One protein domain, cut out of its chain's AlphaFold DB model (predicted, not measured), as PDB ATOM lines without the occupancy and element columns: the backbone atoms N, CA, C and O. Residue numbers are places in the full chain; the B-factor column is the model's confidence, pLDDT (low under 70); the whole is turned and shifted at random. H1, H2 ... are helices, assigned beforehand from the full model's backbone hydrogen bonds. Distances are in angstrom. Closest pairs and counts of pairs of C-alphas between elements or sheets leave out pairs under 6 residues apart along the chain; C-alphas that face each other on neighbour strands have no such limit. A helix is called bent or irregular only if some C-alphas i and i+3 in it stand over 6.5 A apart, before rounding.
ATOM      1  N   LYS A  11      -5.856 -28.975  28.510       94.38
ATOM      2  CA  LYS A  11      -5.621 -28.130  29.686       94.38
ATOM      3  C   LYS A  11      -5.177 -28.942  30.905       94.38
ATOM      4  O   LYS A  11      -4.194 -28.581  31.550       94.38
ATOM      5  N   ASP A  12      -5.878 -30.034  31.207       96.88
ATOM      6  CA  ASP A  12      -5.508 -30.901  32.329       96.88
ATOM      7  C   ASP A  12      -4.189 -31.627  32.051       96.88
ATOM      8  O   ASP A  12      -3.359 -31.764  32.946       96.88
ATOM      9  N   GLY A  13      -3.966 -32.049  30.804       97.44
ATOM     10  CA  GLY A  13      -2.743 -32.712  30.364       97.44
ATOM     11  C   GLY A  13      -1.512 -31.834  30.567       97.44
ATOM     12  O   GLY A  13      -0.565 -32.262  31.224       97.44
ATOM     13  N   VAL A  14      -1.564 -30.582  30.100       97.69
ATOM     14  CA  VAL A  14      -0.517 -29.569  30.312       97.69
ATOM     15  C   VAL A  14      -0.286 -29.329  31.805       97.69
ATOM     16  O   VAL A  14       0.859 -29.356  32.258       97.69
ATOM     17  N   ALA A  15      -1.353 -29.146  32.592       98.12
ATOM     18  CA  ALA A  15      -1.243 -28.886  34.029       98.12
ATOM     19  C   ALA A  15      -0.584 -30.051  34.790       98.12
ATOM     20  O   ALA A  15       0.316 -29.835  35.607       98.12
ATOM     21  N   ILE A  16      -0.988 -31.291  34.499       98.25
ATOM     22  CA  ILE A  16      -0.418 -32.502  35.101       98.25
ATOM     23  C   ILE A  16       1.042 -32.681  34.672       98.25
ATOM     24  O   ILE A  16       1.896 -32.985  35.511       98.25
ATOM     25  N   ALA A  17       1.344 -32.477  33.387       98.38
ATOM     26  CA  ALA A  17       2.696 -32.582  32.852       98.38
ATOM     27  C   ALA A  17       3.641 -31.580  33.527       98.38
ATOM     28  O   ALA A  17       4.684 -31.982  34.051       98.38
ATOM     29  N   PHE A  18       3.248 -30.304  33.580       98.31
ATOM     30  CA  PHE A  18       4.032 -29.253  34.221       98.31
ATOM     31  C   PHE A  18       4.222 -29.521  35.714       98.31
ATOM     32  O   PHE A  18       5.354 -29.513  36.187       98.31
ATOM     33  N   GLY A  19       3.151 -29.834  36.453       98.31
ATOM     34  CA  GLY A  19       3.244 -30.135  37.884       98.31
ATOM     35  C   GLY A  19       4.182 -31.311  38.179       98.31
ATOM     36  O   GLY A  19       5.004 -31.240  39.093       98.31
ATOM     37  N   THR A  20       4.128 -32.362  37.357       98.25
ATOM     38  CA  THR A  20       5.024 -33.523  37.476       98.25
ATOM     39  C   THR A  20       6.478 -33.139  37.202       98.25
ATOM     40  O   THR A  20       7.366 -33.478  37.984       98.25
ATOM     41  N   ALA A  21       6.736 -32.424  36.104       97.88
ATOM     42  CA  ALA A  21       8.080 -31.984  35.739       97.88
ATOM     43  C   ALA A  21       8.668 -31.013  36.779       97.88
ATOM     44  O   ALA A  21       9.825 -31.163  37.169       97.88
ATOM     45  N   HIS A  22       7.862 -30.075  37.281       97.88
ATOM     46  CA  HIS A  22       8.247 -29.129  38.324       97.88
ATOM     47  C   HIS A  22       8.608 -29.848  39.628       97.88
ATOM     48  O   HIS A  22       9.647 -29.568  40.220       97.88
ATOM     49  N   TYR A  23       7.812 -30.831  40.049       98.12
ATOM     50  CA  TYR A  23       8.102 -31.615  41.250       98.12
ATOM     51  C   TYR A  23       9.396 -32.438  41.117       98.12
ATOM     52  O   TYR A  23      10.197 -32.514  42.054       98.12
ATOM     53  N   LEU A  24       9.651 -33.014  39.935       97.75
ATOM     54  CA  LEU A  24      10.918 -33.692  39.646       97.75
ATOM     55  C   LEU A  24      12.110 -32.728  39.702       97.75
ATOM     56  O   LEU A  24      13.169 -33.097  40.211       97.75
ATOM     57  N   TYR A  25      11.923 -31.508  39.203       96.81
ATOM     58  CA  TYR A  25      12.933 -30.457  39.185       96.81
ATOM     59  C   TYR A  25      13.249 -29.912  40.584       96.81
ATOM     60  O   TYR A  25      14.411 -29.926  40.986       96.81
ATOM     61  N   ASP A  26      12.241 -29.454  41.331       96.06
ATOM     62  CA  ASP A  26      12.445 -28.708  42.578       96.06
ATOM     63  C   ASP A  26      12.584 -29.614  43.809       96.06
ATOM     64  O   ASP A  26      13.450 -29.380  44.660       96.06
ATOM     65  N   VAL A  27      11.790 -30.690  43.879       96.50
ATOM     66  CA  VAL A  27      11.711 -31.556  45.066       96.50
ATOM     67  C   VAL A  27      12.616 -32.778  44.937       96.50
ATOM     68  O   VAL A  27      13.494 -32.982  45.774       96.50
ATOM     69  N   HIS A  28      12.436 -33.600  43.898       95.56
ATOM     70  CA  HIS A  28      13.215 -34.838  43.759       95.56
ATOM     71  C   HIS A  28      14.654 -34.611  43.294       95.56
ATOM     72  O   HIS A  28      15.541 -35.373  43.680       95.56
ATOM     73  N   ARG A  29      14.892 -33.583  42.468       94.44
ATOM     74  CA  ARG A  29      16.218 -33.159  41.985       94.44
ATOM     75  C   ARG A  29      17.034 -34.279  41.328       94.44
ATOM     76  O   ARG A  29      18.265 -34.280  41.369       94.44
ATOM     77  N   CYS A  30      16.363 -35.245  40.703       95.06
ATOM     78  CA  CYS A  30      17.018 -36.301  39.942       95.06
ATOM     79  C   CYS A  30      17.317 -35.850  38.508       95.06
ATOM     80  O   CYS A  30      16.617 -35.009  37.936       95.06
ATOM     81  N   ARG A  31      18.329 -36.463  37.877       96.75
ATOM     82  CA  ARG A  31      18.546 -36.288  36.436       96.75
ATOM     83  C   ARG A  31      17.306 -36.790  35.694       96.75
ATOM     84  O   ARG A  31      16.966 -37.966  35.789       96.75
ATOM     85  N   THR A  32      16.665 -35.896  34.951       96.75
ATOM     86  CA  THR A  32      15.364 -36.150  34.331       96.75
ATOM     87  C   THR A  32      15.436 -35.897  32.833       96.75
ATOM     88  O   THR A  32      15.929 -34.859  32.400       96.75
ATOM     89  N   LEU A  33      14.917 -36.846  32.053       97.56
ATOM     90  CA  LEU A  33      14.516 -36.630  30.666       97.56
ATOM     91  C   LEU A  33      12.988 -36.652  30.621       97.56
ATOM     92  O   LEU A  33      12.367 -37.584  31.147       97.56
ATOM     93  N   PHE A  34      12.396 -35.617  30.034       97.69
ATOM     94  CA  PHE A  34      10.951 -35.432  29.974       97.69
ATOM     95  C   PHE A  34      10.544 -35.189  28.521       97.69
ATOM     96  O   PHE A  34      10.781 -34.110  27.988       97.69
ATOM     97  N   ALA A  35       9.981 -36.210  27.877       96.94
ATOM     98  CA  ALA A  35       9.464 -36.119  26.518       96.94
ATOM     99  C   ALA A  35       7.979 -35.735  26.557       96.94
ATOM    100  O   ALA A  35       7.204 -36.300  27.333       96.94
ATOM    101  N   THR A  36       7.593 -34.738  25.761       95.31
ATOM    102  CA  THR A  36       6.224 -34.214  25.707       95.31
ATOM    103  C   THR A  36       5.925 -33.627  24.331       95.31
ATOM    104  O   THR A  36       6.826 -33.103  23.680       95.31
ATOM    105  N   HIS A  37       4.659 -33.681  23.920       92.81
ATOM    106  CA  HIS A  37       4.135 -32.974  22.746       92.81
ATOM    107  C   HIS A  37       3.453 -31.644  23.118       92.81
ATOM    108  O   HIS A  37       2.951 -30.936  22.252       92.81
ATOM    109  N   PHE A  38       3.400 -31.299  24.409       94.06
ATOM    110  CA  PHE A  38       2.820 -30.044  24.877       94.06
ATOM    111  C   PHE A  38       3.843 -28.908  24.802       94.06
ATOM    112  O   PHE A  38       4.686 -28.781  25.693       94.06
ATOM    113  N   HIS A  39       3.747 -28.057  23.778       93.19
ATOM    114  CA  HIS A  39       4.582 -26.854  23.666       93.19
ATOM    115  C   HIS A  39       4.395 -25.910  24.864       93.19
ATOM    116  O   HIS A  39       5.381 -25.427  25.417       93.19
ATOM    117  N   ASP A  40       3.161 -25.776  25.356       95.25
ATOM    118  CA  ASP A  40       2.811 -24.958  26.523       95.25
ATOM    119  C   ASP A  40       3.619 -25.315  27.778       95.25
ATOM    120  O   ASP A  40       3.903 -24.452  28.604       95.25
ATOM    121  N   VAL A  41       4.026 -26.581  27.944       97.00
ATOM    122  CA  VAL A  41       4.865 -26.984  29.085       97.00
ATOM    123  C   VAL A  41       6.237 -26.324  29.003       97.00
ATOM    124  O   VAL A  41       6.770 -25.907  30.028       97.00
ATOM    125  N   ALA A  42       6.812 -26.206  27.807       95.94
ATOM    126  CA  ALA A  42       8.095 -25.545  27.636       95.94
ATOM    127  C   ALA A  42       7.992 -24.031  27.877       95.94
ATOM    128  O   ALA A  42       8.853 -23.463  28.552       95.94
ATOM    129  N   ASP A  43       6.897 -23.416  27.425       95.50
ATOM    130  CA  ASP A  43       6.596 -22.003  27.671       95.50
ATOM    131  C   ASP A  43       6.383 -21.727  29.174       95.50
ATOM    132  O   ASP A  43       6.899 -20.746  29.706       95.50
ATOM    133  N   LEU A  44       5.732 -22.638  29.911       97.06
ATOM    134  CA  LEU A  44       5.601 -22.569  31.377       97.06
ATOM    135  C   LEU A  44       6.942 -22.682  32.118       97.06
ATOM    136  O   LEU A  44       7.095 -22.132  33.209       97.06
ATOM    137  N   PHE A  45       7.925 -23.373  31.538       97.56
ATOM    138  CA  PHE A  45       9.308 -23.368  32.027       97.56
ATOM    139  C   PHE A  45      10.108 -22.146  31.549       97.56
ATOM    140  O   PHE A  45      11.317 -22.076  31.786       97.56
ATOM    141  N   GLY A  46       9.461 -21.171  30.910       96.88
ATOM    142  CA  GLY A  46      10.064 -19.907  30.509       96.88
ATOM    143  C   GLY A  46      10.937 -20.004  29.268       96.88
ATOM    144  O   GLY A  46      11.892 -19.239  29.160       96.88
ATOM    145  N   TYR A  47      10.700 -20.974  28.383       96.62
ATOM    146  CA  TYR A  47      11.446 -21.070  27.133       96.62
ATOM    147  C   TYR A  47      11.250 -19.812  26.273       96.62
ATOM    148  O   TYR A  47      10.129 -19.364  26.053       96.62
ATOM    149  N   ASP A  48      12.356 -19.266  25.772       94.19
ATOM    150  CA  ASP A  48      12.372 -18.147  24.834       94.19
ATOM    151  C   ASP A  48      13.047 -18.583  23.528       94.19
ATOM    152  O   ASP A  48      14.178 -19.079  23.543       94.19
ATOM    153  N   ASP A  49      12.361 -18.393  22.399       90.94
ATOM    154  CA  ASP A  49      12.838 -18.798  21.073       90.94
ATOM    155  C   ASP A  49      14.085 -18.019  20.612       90.94
ATOM    156  O   ASP A  49      14.941 -18.576  19.925       90.94
ATOM    157  N   ALA A  50      14.247 -16.753  21.016       91.12
ATOM    158  CA  ALA A  50      15.401 -15.942  20.629       91.12
ATOM    159  C   ALA A  50      16.675 -16.349  21.384       91.12
ATOM    160  O   ALA A  50      17.778 -16.263  20.838       91.12
ATOM    161  N   VAL A  51      16.543 -16.797  22.636       90.12
ATOM    162  CA  VAL A  51      17.680 -17.230  23.468       90.12
ATOM    163  C   VAL A  51      17.880 -18.756  23.433       90.12
ATOM    164  O   VAL A  51      18.968 -19.246  23.751       90.12
ATOM    165  N   GLY A  52      16.861 -19.525  23.047       91.06
ATOM    166  CA  GLY A  52      16.894 -20.989  22.947       91.06
ATOM    167  C   GLY A  52      17.005 -21.707  24.298       91.06
ATOM    168  O   GLY A  52      17.513 -22.831  24.372       91.06
ATOM    169  N   ARG A  53      16.599 -21.053  25.392       93.06
ATOM    170  CA  ARG A  53      16.645 -21.587  26.764       93.06
ATOM    171  C   ARG A  53      15.605 -20.914  27.654       93.06
ATOM    172  O   ARG A  53      14.951 -19.971  27.227       93.06
ATOM    173  N   SER A  54      15.512 -21.366  28.906       96.06
ATOM    174  CA  SER A  54      14.691 -20.680  29.902       96.06
ATOM    175  C   SER A  54      15.259 -19.294  30.221       96.06
ATOM    176  O   SER A  54      16.459 -19.159  30.490       96.06
ATOM    177  N   VAL A  55      14.401 -18.276  30.208       96.25
ATOM    178  CA  VAL A  55      14.708 -16.931  30.723       96.25
ATOM    179  C   VAL A  55      14.346 -16.776  32.201       96.25
ATOM    180  O   VAL A  55      14.725 -15.785  32.825       96.25
ATOM    181  N   GLU A  56      13.681 -17.772  32.787       96.69
ATOM    182  CA  GLU A  56      13.239 -17.742  34.176       96.69
ATOM    183  C   GLU A  56      14.376 -18.142  35.132       96.69
ATOM    184  O   GLU A  56      14.913 -19.253  35.031       96.69
ATOM    185  N   PRO A  57      14.741 -17.295  36.119       95.25
ATOM    186  CA  PRO A  57      15.850 -17.581  37.029       95.25
ATOM    187  C   PRO A  57      15.700 -18.898  37.797       95.25
ATOM    188  O   PRO A  57      16.694 -19.557  38.094       95.25
ATOM    189  N   MET A  58      14.465 -19.307  38.098       95.69
ATOM    190  CA  MET A  58      14.197 -20.543  38.835       95.69
ATOM    191  C   MET A  58      14.400 -21.816  38.004       95.69
ATOM    192  O   MET A  58      14.588 -22.875  38.595       95.69
ATOM    193  N   TYR A  59      14.427 -21.730  36.667       96.88
ATOM    194  CA  TYR A  59      14.510 -22.878  35.751       96.88
ATOM    195  C   TYR A  59      15.786 -22.902  34.900       96.88
ATOM    196  O   TYR A  59      15.848 -23.595  33.888       96.88
ATOM    197  N   GLN A  60      16.852 -22.217  35.324       93.12
ATOM    198  CA  GLN A  60      18.119 -22.140  34.578       93.12
ATOM    199  C   GLN A  60      18.772 -23.500  34.267       93.12
ATOM    200  O   GLN A  60      19.540 -23.607  33.311       93.12
ATOM    201  N   ALA A  61      18.494 -24.541  35.058       94.75
ATOM    202  CA  ALA A  61      19.015 -25.887  34.811       94.75
ATOM    203  C   ALA A  61      18.168 -26.700  33.806       94.75
ATOM    204  O   ALA A  61      18.602 -27.766  33.356       94.75
ATOM    205  N   VAL A  62      16.990 -26.206  33.414       96.94
ATOM    206  CA  VAL A  62      16.143 -26.821  32.388       96.94
ATOM    207  C   VAL A  62      16.716 -26.512  31.006       96.94
ATOM    208  O   VAL A  62      17.000 -25.366  30.660       96.94
ATOM    209  N   ASN A  63      16.910 -27.557  30.204       96.25
ATOM    210  CA  ASN A  63      17.403 -27.454  28.836       96.25
ATOM    211  C   ASN A  63      16.376 -28.066  27.883       96.25
ATOM    212  O   ASN A  63      15.813 -29.118  28.182       96.25
ATOM    213  N   PHE A  64      16.191 -27.433  26.727       96.81
ATOM    214  CA  PHE A  64      15.191 -27.814  25.734       96.81
ATOM    215  C   PHE A  64      15.872 -28.398  24.507       96.81
ATOM    216  O   PHE A  64      16.890 -27.874  24.033       96.81
ATOM    217  N   PHE A  65      15.317 -29.503  24.026       95.12
ATOM    218  CA  PHE A  65      15.809 -30.204  22.858       95.12
ATOM    219  C   PHE A  65      14.637 -30.696  22.027       95.12
ATOM    220  O   PHE A  65      13.630 -31.149  22.572       95.12
TER     221      PHE A  65
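What this domain is: This is residues 11 to 65 of the 150 residues of a protein of Tulasnella calospora MUT 4182 (UniProt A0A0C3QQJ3). A long helix, H1, makes one side of the domain; the link after it, residues 29 to 38, folds back beside it, and a short helix, H2, packs on residues 14 to 18 of H1. Beyond H2, on the side away from H1, residues 45 to 65 wind as a long looped stretch with no named element. The printed part has 55 residues with two named helices, in the order H1, H2, and no named strand; the class is all helix, with under half of the residues, 24 of 55, in named elements. The whole is compact, with a radius of gyration of the C-alphas of 10.7 A and spans of 27 by 25 by 17 A.

Where its parts are: H1 holds residues 11 to 28, from C-alpha 11 at (-5.621, -28.130, 29.686) to C-alpha 28 at (13.215, -34.838, 43.759), 24.5 A from first to last C-alpha. It is neither bent nor irregular, but only just: C-alphas 25 and 28 are 6.3 A apart. H2 holds residues 39 to 44 and ends with C-alpha 44 at (5.601, -22.569, 31.377).

How they stand to each other: H1 touches H2 with residues 14 to 18 alone; their closest C-alphas, those of Phe 18 and Val 41, are 5.7 A apart. The two run the same way at a steep tilt of 51 degrees. Every O i to N i+4 pair is within hydrogen-bond range in H2, and 13 of 14 in H1. Residues 47 to 48 pair with residues 53 to 54, antiparallel.

The domain as a whole: The two C-alphas farthest apart, those of His 28 and Ala 50, are 29.9 A apart. The printed part has no cut, and the link from H1 to H2 is short, with 10 residues. The mean pLDDT of the printed part is 95.9, and no printed residue is under 70.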